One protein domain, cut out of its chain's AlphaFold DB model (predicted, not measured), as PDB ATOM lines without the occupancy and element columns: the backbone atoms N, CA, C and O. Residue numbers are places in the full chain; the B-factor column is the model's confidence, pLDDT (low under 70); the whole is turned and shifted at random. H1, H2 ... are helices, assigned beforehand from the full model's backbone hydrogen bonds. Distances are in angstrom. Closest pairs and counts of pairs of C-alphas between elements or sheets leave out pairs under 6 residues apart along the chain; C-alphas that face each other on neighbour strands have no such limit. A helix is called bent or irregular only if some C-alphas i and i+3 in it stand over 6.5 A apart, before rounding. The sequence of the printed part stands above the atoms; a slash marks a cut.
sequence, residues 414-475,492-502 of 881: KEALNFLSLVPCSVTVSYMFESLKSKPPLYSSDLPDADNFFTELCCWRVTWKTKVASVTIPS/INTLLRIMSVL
ATOM      1  N   LYS A 414      18.159  27.958 -30.483       90.00
ATOM      2  CA  LYS A 414      18.324  27.695 -29.045       90.00
ATOM      3  C   LYS A 414      18.725  28.961 -28.299       90.00
ATOM      4  O   LYS A 414      18.221  29.202 -27.205       90.00
ATOM      5  N   GLU A 415      19.614  29.766 -28.873       89.88
ATOM      6  CA  GLU A 415      19.995  31.053 -28.301       89.88
ATOM      7  C   GLU A 415      18.829  32.043 -28.300       89.88
ATOM      8  O   GLU A 415      18.590  32.686 -27.283       89.88
ATOM      9  N   ALA A 416      18.048  32.110 -29.378       91.94
ATOM     10  CA  ALA A 416      16.848  32.928 -29.421       91.94
ATOM     11  C   ALA A 416      15.858  32.509 -28.319       91.94
ATOM     12  O   ALA A 416      15.480  33.322 -27.482       91.94
ATOM     13  N   LEU A 417      15.509  31.221 -28.223       90.25
ATOM     14  CA  LEU A 417      14.616  30.706 -27.178       90.25
ATOM     15  C   LEU A 417      15.154  30.918 -25.753       90.25
ATOM     16  O   LEU A 417      14.364  31.013 -24.813       90.25
ATOM     17  N   ASN A 418      16.467  31.061 -25.571       89.25
ATOM     18  CA  ASN A 418      17.065  31.395 -24.279       89.25
ATOM     19  C   ASN A 418      16.595  32.763 -23.748       89.25
ATOM     20  O   ASN A 418      16.497  32.952 -22.533       89.25
ATOM     21  N   PHE A 419      16.221  33.703 -24.624       92.00
ATOM     22  CA  PHE A 419      15.662  34.994 -24.211       92.00
ATOM     23  C   PHE A 419      14.281  34.875 -23.546       92.00
ATOM     24  O   PHE A 419      13.879  35.804 -22.851       92.00
ATOM     25  N   LEU A 420      13.591  33.725 -23.620       90.06
ATOM     26  CA  LEU A 420      12.418  33.457 -22.766       90.06
ATOM     27  C   LEU A 420      12.768  33.511 -21.270       90.06
ATOM     28  O   LEU A 420      11.911  33.812 -20.442       90.06
ATOM     29  N   SER A 421      14.038  33.291 -20.907       89.44
ATOM     30  CA  SER A 421      14.502  33.441 -19.525       89.44
ATOM     31  C   SER A 421      14.490  34.890 -19.016       89.44
ATOM     32  O   SER A 421      14.611  35.095 -17.809       89.44
ATOM     33  N   LEU A 422      14.298  35.886 -19.897       91.94
ATOM     34  CA  LEU A 422      14.104  37.294 -19.530       91.94
ATOM     35  C   LEU A 422      12.718  37.563 -18.930       91.94
ATOM     36  O   LEU A 422      12.542  38.574 -18.250       91.94
ATOM     37  N   VAL A 423      11.746  36.675 -19.140       91.00
ATOM     38  CA  VAL A 423      10.402  36.816 -18.572       91.00
ATOM     39  C   VAL A 423      10.504  36.731 -17.043       91.00
ATOM     40  O   VAL A 423      11.143  35.802 -16.539       91.00
ATOM     41  N   PRO A 424       9.891  37.648 -16.272       88.88
ATOM     42  CA  PRO A 424      10.089  37.752 -14.826       88.88
ATOM     43  C   PRO A 424       9.913  36.445 -14.040       88.88
ATOM     44  O   PRO A 424      10.710  36.173 -13.140       88.88
ATOM     45  N   CYS A 425       8.929  35.607 -14.392       83.06
ATOM     46  CA  CYS A 425       8.726  34.293 -13.767       83.06
ATOM     47  C   CYS A 425       9.918  33.335 -13.944       83.06
ATOM     48  O   CYS A 425      10.149  32.473 -13.100       83.06
ATOM     49  N   SER A 426      10.695  33.504 -15.016       81.75
ATOM     50  CA  SER A 426      11.863  32.688 -15.343       81.75
ATOM     51  C   SER A 426      13.154  33.244 -14.742       81.75
ATOM     52  O   SER A 426      14.030  32.468 -14.355       81.75
ATOM     53  N   VAL A 427      13.273  34.569 -14.594       81.38
ATOM     54  CA  VAL A 427      14.461  35.242 -14.025       81.38
ATOM     55  C   VAL A 427      14.755  34.782 -12.591       81.38
ATOM     56  O   VAL A 427      15.913  34.717 -12.162       81.38
ATOM     57  N   THR A 428      13.713  34.457 -11.826       67.19
ATOM     58  CA  THR A 428      13.829  34.047 -10.421       67.19
ATOM     59  C   THR A 428      14.333  32.612 -10.250       67.19
ATOM     60  O   THR A 428      14.924  32.311  -9.213       67.19
ATOM     61  N   VAL A 429      14.170  31.748 -11.261       65.06
ATOM     62  CA  VAL A 429      14.361  30.288 -11.138       65.06
ATOM     63  C   VAL A 429      15.391  29.717 -12.126       65.06
ATOM     64  O   VAL A 429      15.921  28.630 -11.903       65.06
ATOM     65  N   SER A 430      15.715  30.419 -13.216       65.06
ATOM     66  CA  SER A 430      16.411  29.808 -14.354       65.06
ATOM     67  C   SER A 430      17.930  30.021 -14.371       65.06
ATOM     68  O   SER A 430      18.420  31.148 -14.437       65.06
ATOM     69  N   TYR A 431      18.692  28.921 -14.421       69.75
ATOM     70  CA  TYR A 431      20.128  28.938 -14.744       69.75
ATOM     71  C   TYR A 431      20.394  29.425 -16.179       69.75
ATOM     72  O   TYR A 431      21.482  29.925 -16.462       69.75
ATOM     73  N   MET A 432      19.394  29.337 -17.067       68.38
ATOM     74  CA  MET A 432      19.469  29.842 -18.441       68.38
ATOM     75  C   MET A 432      19.735  31.348 -18.464       68.38
ATOM     76  O   MET A 432      20.535  31.818 -19.269       68.38
ATOM     77  N   PHE A 433      19.205  32.089 -17.486       78.19
ATOM     78  CA  PHE A 433      19.484  33.515 -17.334       78.19
ATOM     79  C   PHE A 433      20.987  33.809 -17.165       78.19
ATOM     80  O   PHE A 433      21.485  34.822 -17.646       78.19
ATOM     81  N   GLU A 434      21.744  32.931 -16.496       79.06
ATOM     82  CA  GLU A 434      23.192  33.124 -16.341       79.06
ATOM     83  C   GLU A 434      23.945  32.916 -17.656       79.06
ATOM     84  O   GLU A 434      24.949  33.584 -17.897       79.06
ATOM     85  N   SER A 435      23.444  32.044 -18.533       80.94
ATOM     86  CA  SER A 435      24.062  31.814 -19.841       80.94
ATOM     87  C   SER A 435      23.992  33.046 -20.754       80.94
ATOM     88  O   SER A 435      24.914  33.255 -21.544       80.94
ATOM     89  N   LEU A 436      22.994  33.925 -20.570       85.81
ATOM     90  CA  LEU A 436      22.873  35.202 -21.294       85.81
ATOM     91  C   LEU A 436      24.035  36.173 -21.022       85.81
ATOM     92  O   LEU A 436      24.245  37.107 -21.786       85.81
ATOM     93  N   LYS A 437      24.814  35.967 -19.951       83.50
ATOM     94  CA  LYS A 437      25.979  36.806 -19.616       83.50
ATOM     95  C   LYS A 437      27.278  36.348 -20.276       83.50
ATOM     96  O   LYS A 437      28.301  37.006 -20.117       83.50
ATOM     97  N   SER A 438      27.274  35.187 -20.930       84.56
ATOM     98  CA  SER A 438      28.508  34.537 -21.388       84.56
ATOM     99  C   SER A 438      29.081  35.135 -22.674       84.56
ATOM    100  O   SER A 438      30.292  35.090 -22.877       84.56
ATOM    101  N   LYS A 439      28.224  35.689 -23.536       88.88
ATOM    102  CA  LYS A 439      28.587  36.262 -24.834       88.88
ATOM    103  C   LYS A 439      27.591  37.355 -25.244       88.88
ATOM    104  O   LYS A 439      26.502  37.399 -24.670       88.88
ATOM    105  N   PRO A 440      27.946  38.235 -26.201       89.06
ATOM    106  CA  PRO A 440      27.003  39.195 -26.774       89.06
ATOM    107  C   PRO A 440      25.758  38.495 -27.344       89.06
ATOM    108  O   PRO A 440      25.889  37.379 -27.855       89.06
ATOM    109  N   PRO A 441      24.570  39.119 -27.260       92.50
ATOM    110  CA  PRO A 441      23.324  38.497 -27.687       92.50
ATOM    111  C   PRO A 441      23.259  38.337 -29.211       92.50
ATOM    112  O   PRO A 441      23.686  39.229 -29.946       92.50
ATOM    113  N   LEU A 442      22.647  37.247 -29.684       94.50
ATOM    114  CA  LEU A 442      22.388  36.982 -31.109       94.50
ATOM    115  C   LEU A 442      21.869  38.204 -31.889       94.50
ATOM    116  O   LEU A 442      22.365  38.507 -32.969       94.50
ATOM    117  N   TYR A 443      20.911  38.938 -31.315       96.31
ATOM    118  CA  TYR A 443      20.265  40.101 -31.936       96.31
ATOM    119  C   TYR A 443      20.955  41.436 -31.608       96.31
ATOM    120  O   TYR A 443      20.294  42.465 -31.522       96.31
ATOM    121  N   SER A 444      22.278  41.448 -31.402       95.56
ATOM    122  CA  SER A 444      23.023  42.664 -31.018       95.56
ATOM    123  C   SER A 444      22.793  43.852 -31.964       95.56
ATOM    124  O   SER A 444      22.749  44.986 -31.505       95.56
ATOM    125  N   SER A 445      22.616  43.610 -33.267       95.00
ATOM    126  CA  SER A 445      22.351  44.664 -34.261       95.00
ATOM    127  C   SER A 445      20.962  45.296 -34.152       95.00
ATOM    128  O   SER A 445      20.755  46.376 -34.693       95.00
ATOM    129  N   ASP A 446      20.022  44.621 -33.491       96.31
ATOM    130  CA  ASP A 446      18.643  45.086 -33.315       96.31
ATOM    131  C   ASP A 446      18.463  45.886 -32.020       96.31
ATOM    132  O   ASP A 446      17.433  46.530 -31.814       96.31
ATOM    133  N   LEU A 447      19.444  45.810 -31.118       96.50
ATOM    134  CA  LEU A 447      19.378  46.437 -29.809       96.50
ATOM    135  C   LEU A 447      19.547  47.960 -29.911       96.50
ATOM    136  O   LEU A 447      20.458  48.421 -30.600       96.50
ATOM    137  N   PRO A 448      18.735  48.753 -29.186       95.44
ATOM    138  CA  PRO A 448      18.889  50.206 -29.152       95.44
ATOM    139  C   PRO A 448      20.229  50.648 -28.541       95.44
ATOM    140  O   PRO A 448      20.766  51.673 -28.950       95.44
ATOM    141  N   ASP A 449      20.771  49.886 -27.581       94.56
ATOM    142  CA  ASP A 449      22.072  50.139 -26.949       94.56
ATOM    143  C   ASP A 449      22.768  48.813 -26.594       94.56
ATOM    144  O   ASP A 449      22.763  48.360 -25.444       94.56
ATOM    145  N   ALA A 450      23.351  48.160 -27.603       94.19
ATOM    146  CA  ALA A 450      23.993  46.853 -27.447       94.19
ATOM    147  C   ALA A 450      25.149  46.850 -26.426       94.19
ATOM    148  O   ALA A 450      25.351  45.847 -25.737       94.19
ATOM    149  N   ASP A 451      25.877  47.962 -26.286       92.19
ATOM    150  CA  ASP A 451      27.015  48.074 -25.365       92.19
ATOM    151  C   ASP A 451      26.558  48.055 -23.897       92.19
ATOM    152  O   ASP A 451      27.228  47.484 -23.031       92.19
ATOM    153  N   ASN A 452      25.380  48.618 -23.610       92.94
ATOM    154  CA  ASN A 452      24.799  48.635 -22.268       92.94
ATOM    155  C   ASN A 452      23.998  47.365 -21.914       92.94
ATOM    156  O   ASN A 452      23.525  47.228 -20.779       92.94
ATOM    157  N   PHE A 453      23.872  46.403 -22.836       94.06
ATOM    158  CA  PHE A 453      23.059  45.193 -22.657       94.06
ATOM    159  C   PHE A 453      23.355  44.443 -21.348       94.06
ATOM    160  O   PHE A 453      22.440  44.110 -20.596       94.06
ATOM    161  N   PHE A 454      24.630  44.192 -21.027       93.06
ATOM    162  CA  PHE A 454      24.989  43.429 -19.823       93.06
ATOM    163  C   PHE A 454      24.665  44.172 -18.522       93.06
ATOM    164  O   PHE A 454      24.277  43.543 -17.531       93.06
ATOM    165  N   THR A 455      24.809  45.497 -18.518       91.44
ATOM    166  CA  THR A 455      24.430  46.349 -17.385       91.44
ATOM    167  C   THR A 455      22.919  46.305 -17.187       91.44
ATOM    168  O   THR A 455      22.450  46.026 -16.081       91.44
ATOM    169  N   GLU A 456      22.157  46.496 -18.264       94.25
ATOM    170  CA  GLU A 456      20.698  46.432 -18.266       94.25
ATOM    171  C   GLU A 456      20.193  45.064 -17.779       94.25
ATOM    172  O   GLU A 456      19.342  44.989 -16.891       94.25
ATOM    173  N   LEU A 457      20.791  43.973 -18.270       92.88
ATOM    174  CA  LEU A 457      20.498  42.603 -17.848       92.88
ATOM    175  C   LEU A 457      20.752  42.393 -16.345       92.88
ATOM    176  O   LEU A 457      19.981  41.714 -15.659       92.88
ATOM    177  N   CYS A 458      21.821  42.979 -15.799       89.81
ATOM    178  CA  CYS A 458      22.100  42.921 -14.365       89.81
ATOM    179  C   CYS A 458      21.054  43.688 -13.549       89.81
ATOM    180  O   CYS A 458      20.555  43.150 -12.556       89.81
ATOM    181  N   CYS A 459      20.684  44.895 -13.982       90.75
ATOM    182  CA  CYS A 459      19.617  45.685 -13.364       90.75
ATOM    183  C   CYS A 459      18.288  44.918 -13.371       90.75
ATOM    184  O   CYS A 459      17.658  44.782 -12.324       90.75
ATOM    185  N   TRP A 460      17.924  44.322 -14.508       91.81
ATOM    186  CA  TRP A 460      16.714  43.518 -14.667       91.81
ATOM    187  C   TRP A 460      16.650  42.360 -13.675       91.81
ATOM    188  O   TRP A 460      15.650  42.156 -12.983       91.81
ATOM    189  N   ARG A 461      17.762  41.632 -13.540       88.31
ATOM    190  CA  ARG A 461      17.886  40.540 -12.574       88.31
ATOM    191  C   ARG A 461      17.652  41.020 -11.147       88.31
ATOM    192  O   ARG A 461      16.943  40.357 -10.394       88.31
ATOM    193  N   VAL A 462      18.270  42.137 -10.760       86.06
ATOM    194  CA  VAL A 462      18.106  42.709  -9.418       86.06
ATOM    195  C   VAL A 462      16.644  43.081  -9.197       86.06
ATOM    196  O   VAL A 462      16.066  42.628  -8.213       86.06
ATOM    197  N   THR A 463      16.014  43.783 -10.147       86.44
ATOM    198  CA  THR A 463      14.605  44.198 -10.078       86.44
ATOM    199  C   THR A 463      13.657  43.048  -9.740       86.44
ATOM    200  O   THR A 463      12.736  43.242  -8.950       86.44
ATOM    201  N   TRP A 464      13.870  41.858 -10.305       85.25
ATOM    202  CA  TRP A 464      12.984  40.711 -10.078       85.25
ATOM    203  C   TRP A 464      13.428  39.777  -8.953       85.25
ATOM    204  O   TRP A 464      12.590  39.076  -8.397       85.25
ATOM    205  N   LYS A 465      14.705  39.799  -8.550       78.62
ATOM    206  CA  LYS A 465      15.183  39.037  -7.384       78.62
ATOM    207  C   LYS A 465      14.926  39.727  -6.046       78.62
ATOM    208  O   LYS A 465      14.840  39.037  -5.036       78.62
ATOM    209  N   THR A 466      14.825  41.057  -6.010       68.69
ATOM    210  CA  THR A 466      14.663  41.819  -4.756       68.69
ATOM    211  C   THR A 466      13.221  42.220  -4.448       68.69
ATOM    212  O   THR A 466      12.973  42.806  -3.394       68.69
ATOM    213  N   LYS A 467      12.256  41.949  -5.338       59.88
ATOM    214  CA  LYS A 467      10.843  42.269  -5.087       59.88
ATOM    215  C   LYS A 467      10.249  41.332  -4.028       59.88
ATOM    216  O   LYS A 467      10.345  40.113  -4.126       59.88
ATOM    217  N   VAL A 468       9.643  41.942  -3.007       49.19
ATOM    218  CA  VAL A 468       8.933  41.290  -1.896       49.19
ATOM    219  C   VAL A 468       7.711  40.532  -2.438       49.19
ATOM    220  O   VAL A 468       7.119  40.959  -3.426       49.19
ATOM    221  N   ALA A 469       7.323  39.436  -1.779       49.72
ATOM    222  CA  ALA A 469       6.288  38.463  -2.168       49.72
ATOM    223  C   ALA A 469       4.861  39.005  -2.461       49.72
ATOM    224  O   ALA A 469       3.946  38.215  -2.667       49.72
ATOM    225  N   SER A 470       4.646  40.325  -2.476       47.50
ATOM    226  CA  SER A 470       3.356  40.997  -2.692       47.50
ATOM    227  C   SER A 470       3.150  41.581  -4.100       47.50
ATOM    228  O   SER A 470       2.100  42.168  -4.356       47.50
ATOM    229  N   VAL A 471       4.114  41.445  -5.020       63.72
ATOM    230  CA  VAL A 471       3.963  41.861  -6.429       63.72
ATOM    231  C   VAL A 471       3.708  40.629  -7.294       63.72
ATOM    232  O   VAL A 471       4.512  39.700  -7.290       63.72
ATOM    233  N   THR A 472       2.617  40.631  -8.062       75.69
ATOM    234  CA  THR A 472       2.365  39.627  -9.102       75.69
ATOM    235  C   THR A 472       3.507  39.651 -10.115       75.69
ATOM    236  O   THR A 472       3.752  40.656 -10.781       75.69
ATOM    237  N   ILE A 473       4.252  38.549 -10.190       83.69
ATOM    238  CA  ILE A 473       5.360  38.382 -11.130       83.69
ATOM    239  C   ILE A 473       4.757  38.017 -12.490       83.69
ATOM    240  O   ILE A 473       4.074  36.994 -12.571       83.69
ATOM    241  N   PRO A 474       4.995  38.805 -13.554       88.06
ATOM    242  CA  PRO A 474       4.503  38.466 -14.882       88.06
ATOM    243  C   PRO A 474       5.006  37.098 -15.335       88.06
ATOM    244  O   PRO A 474       6.203  36.802 -15.267       88.06
ATOM    245  N   SER A 475       4.073  36.271 -15.797       85.81
ATOM    246  CA  SER A 475       4.337  34.918 -16.289       85.81
ATOM    247  C   SER A 475       4.355  34.815 -17.813       85.81
ATOM    248  O   SER A 475       4.535  33.717 -18.334       85.81
ATOM    249  N   ILE A 492      16.034  44.785 -23.386       96.19
ATOM    250  CA  ILE A 492      15.176  43.676 -22.958       96.19
ATOM    251  C   ILE A 492      13.816  43.761 -23.642       96.19
ATOM    252  O   ILE A 492      13.314  42.733 -24.090       96.19
ATOM    253  N   ASN A 493      13.247  44.963 -23.773       96.06
ATOM    254  CA  ASN A 493      12.017  45.183 -24.527       96.06
ATOM    255  C   ASN A 493      12.169  44.683 -25.973       96.06
ATOM    256  O   ASN A 493      11.389  43.832 -26.400       96.06
ATOM    257  N   THR A 494      13.225  45.103 -26.682       96.75
ATOM    258  CA  THR A 494      13.523  44.638 -28.046       96.75
ATOM    259  C   THR A 494      13.608  43.114 -28.126       96.75
ATOM    260  O   THR A 494      12.947  42.508 -28.970       96.75
ATOM    261  N   LEU A 495      14.367  42.470 -27.233       97.06
ATOM    262  CA  LEU A 495      14.504  41.009 -27.229       97.06
ATOM    263  C   LEU A 495      13.167  40.310 -26.966       97.06
ATOM    264  O   LEU A 495      12.838  39.351 -27.658       97.06
ATOM    265  N   LEU A 496      12.366  40.795 -26.015       95.69
ATOM    266  CA  LEU A 496      11.041  40.240 -25.729       95.69
ATOM    267  C   LEU A 496      10.075  40.409 -26.914       95.69
ATOM    268  O   LEU A 496       9.342  39.468 -27.222       95.69
ATOM    269  N   ARG A 497      10.118  41.544 -27.628       95.69
ATOM    270  CA  ARG A 497       9.345  41.746 -28.869       95.69
ATOM    271  C   ARG A 497       9.794  40.790 -29.974       95.69
ATOM    272  O   ARG A 497       8.945  40.215 -30.650       95.69
ATOM    273  N   ILE A 498      11.096  40.522 -30.112       96.56
ATOM    274  CA  ILE A 498      11.600  39.478 -31.024       96.56
ATOM    275  C   ILE A 498      11.056  38.098 -30.614       96.56
ATOM    276  O   ILE A 498      10.568  37.344 -31.457       96.56
ATOM    277  N   MET A 499      11.038  37.779 -29.316       94.56
ATOM    278  CA  MET A 499      10.472  36.516 -28.824       94.56
ATOM    279  C   MET A 499       8.978  36.374 -29.107       94.56
ATOM    280  O   MET A 499       8.513  35.269 -29.388       94.56
ATOM    281  N   SER A 500       8.230  37.477 -29.068       94.00
ATOM    282  CA  SER A 500       6.803  37.495 -29.398       94.00
ATOM    283  C   SER A 500       6.508  37.150 -30.856       94.00
ATOM    284  O   SER A 500       5.424  36.637 -31.144       94.00
ATOM    285  N   VAL A 501       7.448  37.402 -31.776       95.50
ATOM    286  CA  VAL A 501       7.251  37.132 -33.207       95.50
ATOM    287  C   VAL A 501       7.808  35.790 -33.656       95.50
ATOM    288  O   VAL A 501       7.432  35.330 -34.730       95.50
ATOM    289  N   LEU A 502       8.665  35.128 -32.873       95.06
ATOM    290  CA  LEU A 502       9.215  33.824 -33.252       95.06
ATOM    291  C   LEU A 502       8.106  32.776 -33.443       95.06
ATOM    292  O   LEU A 502       7.283  32.591 -32.549       95.06
TER     293      LEU A 502
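What this domain is: This is residues 414 to 475 and 492 to 502 of the 881 residues of the protein "p52K" of Poeciliopsis prolifica (blackstripe livebearer) (UniProt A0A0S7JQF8). The longest helix, H4, runs along one side of the domain; the shorter H1, H2, H3 and H5 make the other side, where H1 and H5 cross. Residues 436 to 449 and 466 to 475 loop at opposite ends. The printed part has 73 residues with five named helices, H1 to H5 in order, and is all helix. It is compact, with a radius of gyration of the C-alphas of 12.1 A, and spans 37 by 25 by 21 A.

Where its parts are: H4, residues 450 to 465, is 23.3 A long, starting at C-alpha 450 (23.993, 46.853, -27.447). It is irregular: C-alphas 451 and 454 are 7.5 A apart. H1 is residues 414 to 422, H2 424 to 427, H3 432 to 435 and H5 492 to 501, ending at C-alpha 501 (7.251, 37.132, -33.207).

How they stand to each other: H4 touches H2 with residues 461 to 465 alone; the closest C-alphas, of Pro 424 and Trp 464, are 6.3 A apart. H4 and H5 are close but not clearly touching, at 7.5 A between C-alphas 457 and 492. H1 touches H5, closest at C-alphas 419 and 495, 6.8 A, with a steep tilt of 57 degrees, opposite ways. H1 touches H3 at C-alphas 421 and 433, their closest, 5.4 A. Every O i to N i+4 pair is within hydrogen-bond range in H5, 10 of 12 in H4 and 1 of 5 in H1, which has 5 of 6 O i to N i+3 pairs within range; H2 and H3 are too short for an i+4 pair.

The domain as a whole: Residues 476 to 491 are not printed, and C-alphas 475 and 492 are 15.4 A apart across the cut. The link from H3 to H4 is long. Residues 428 to 432 and 466 to 471 have pLDDT under 70.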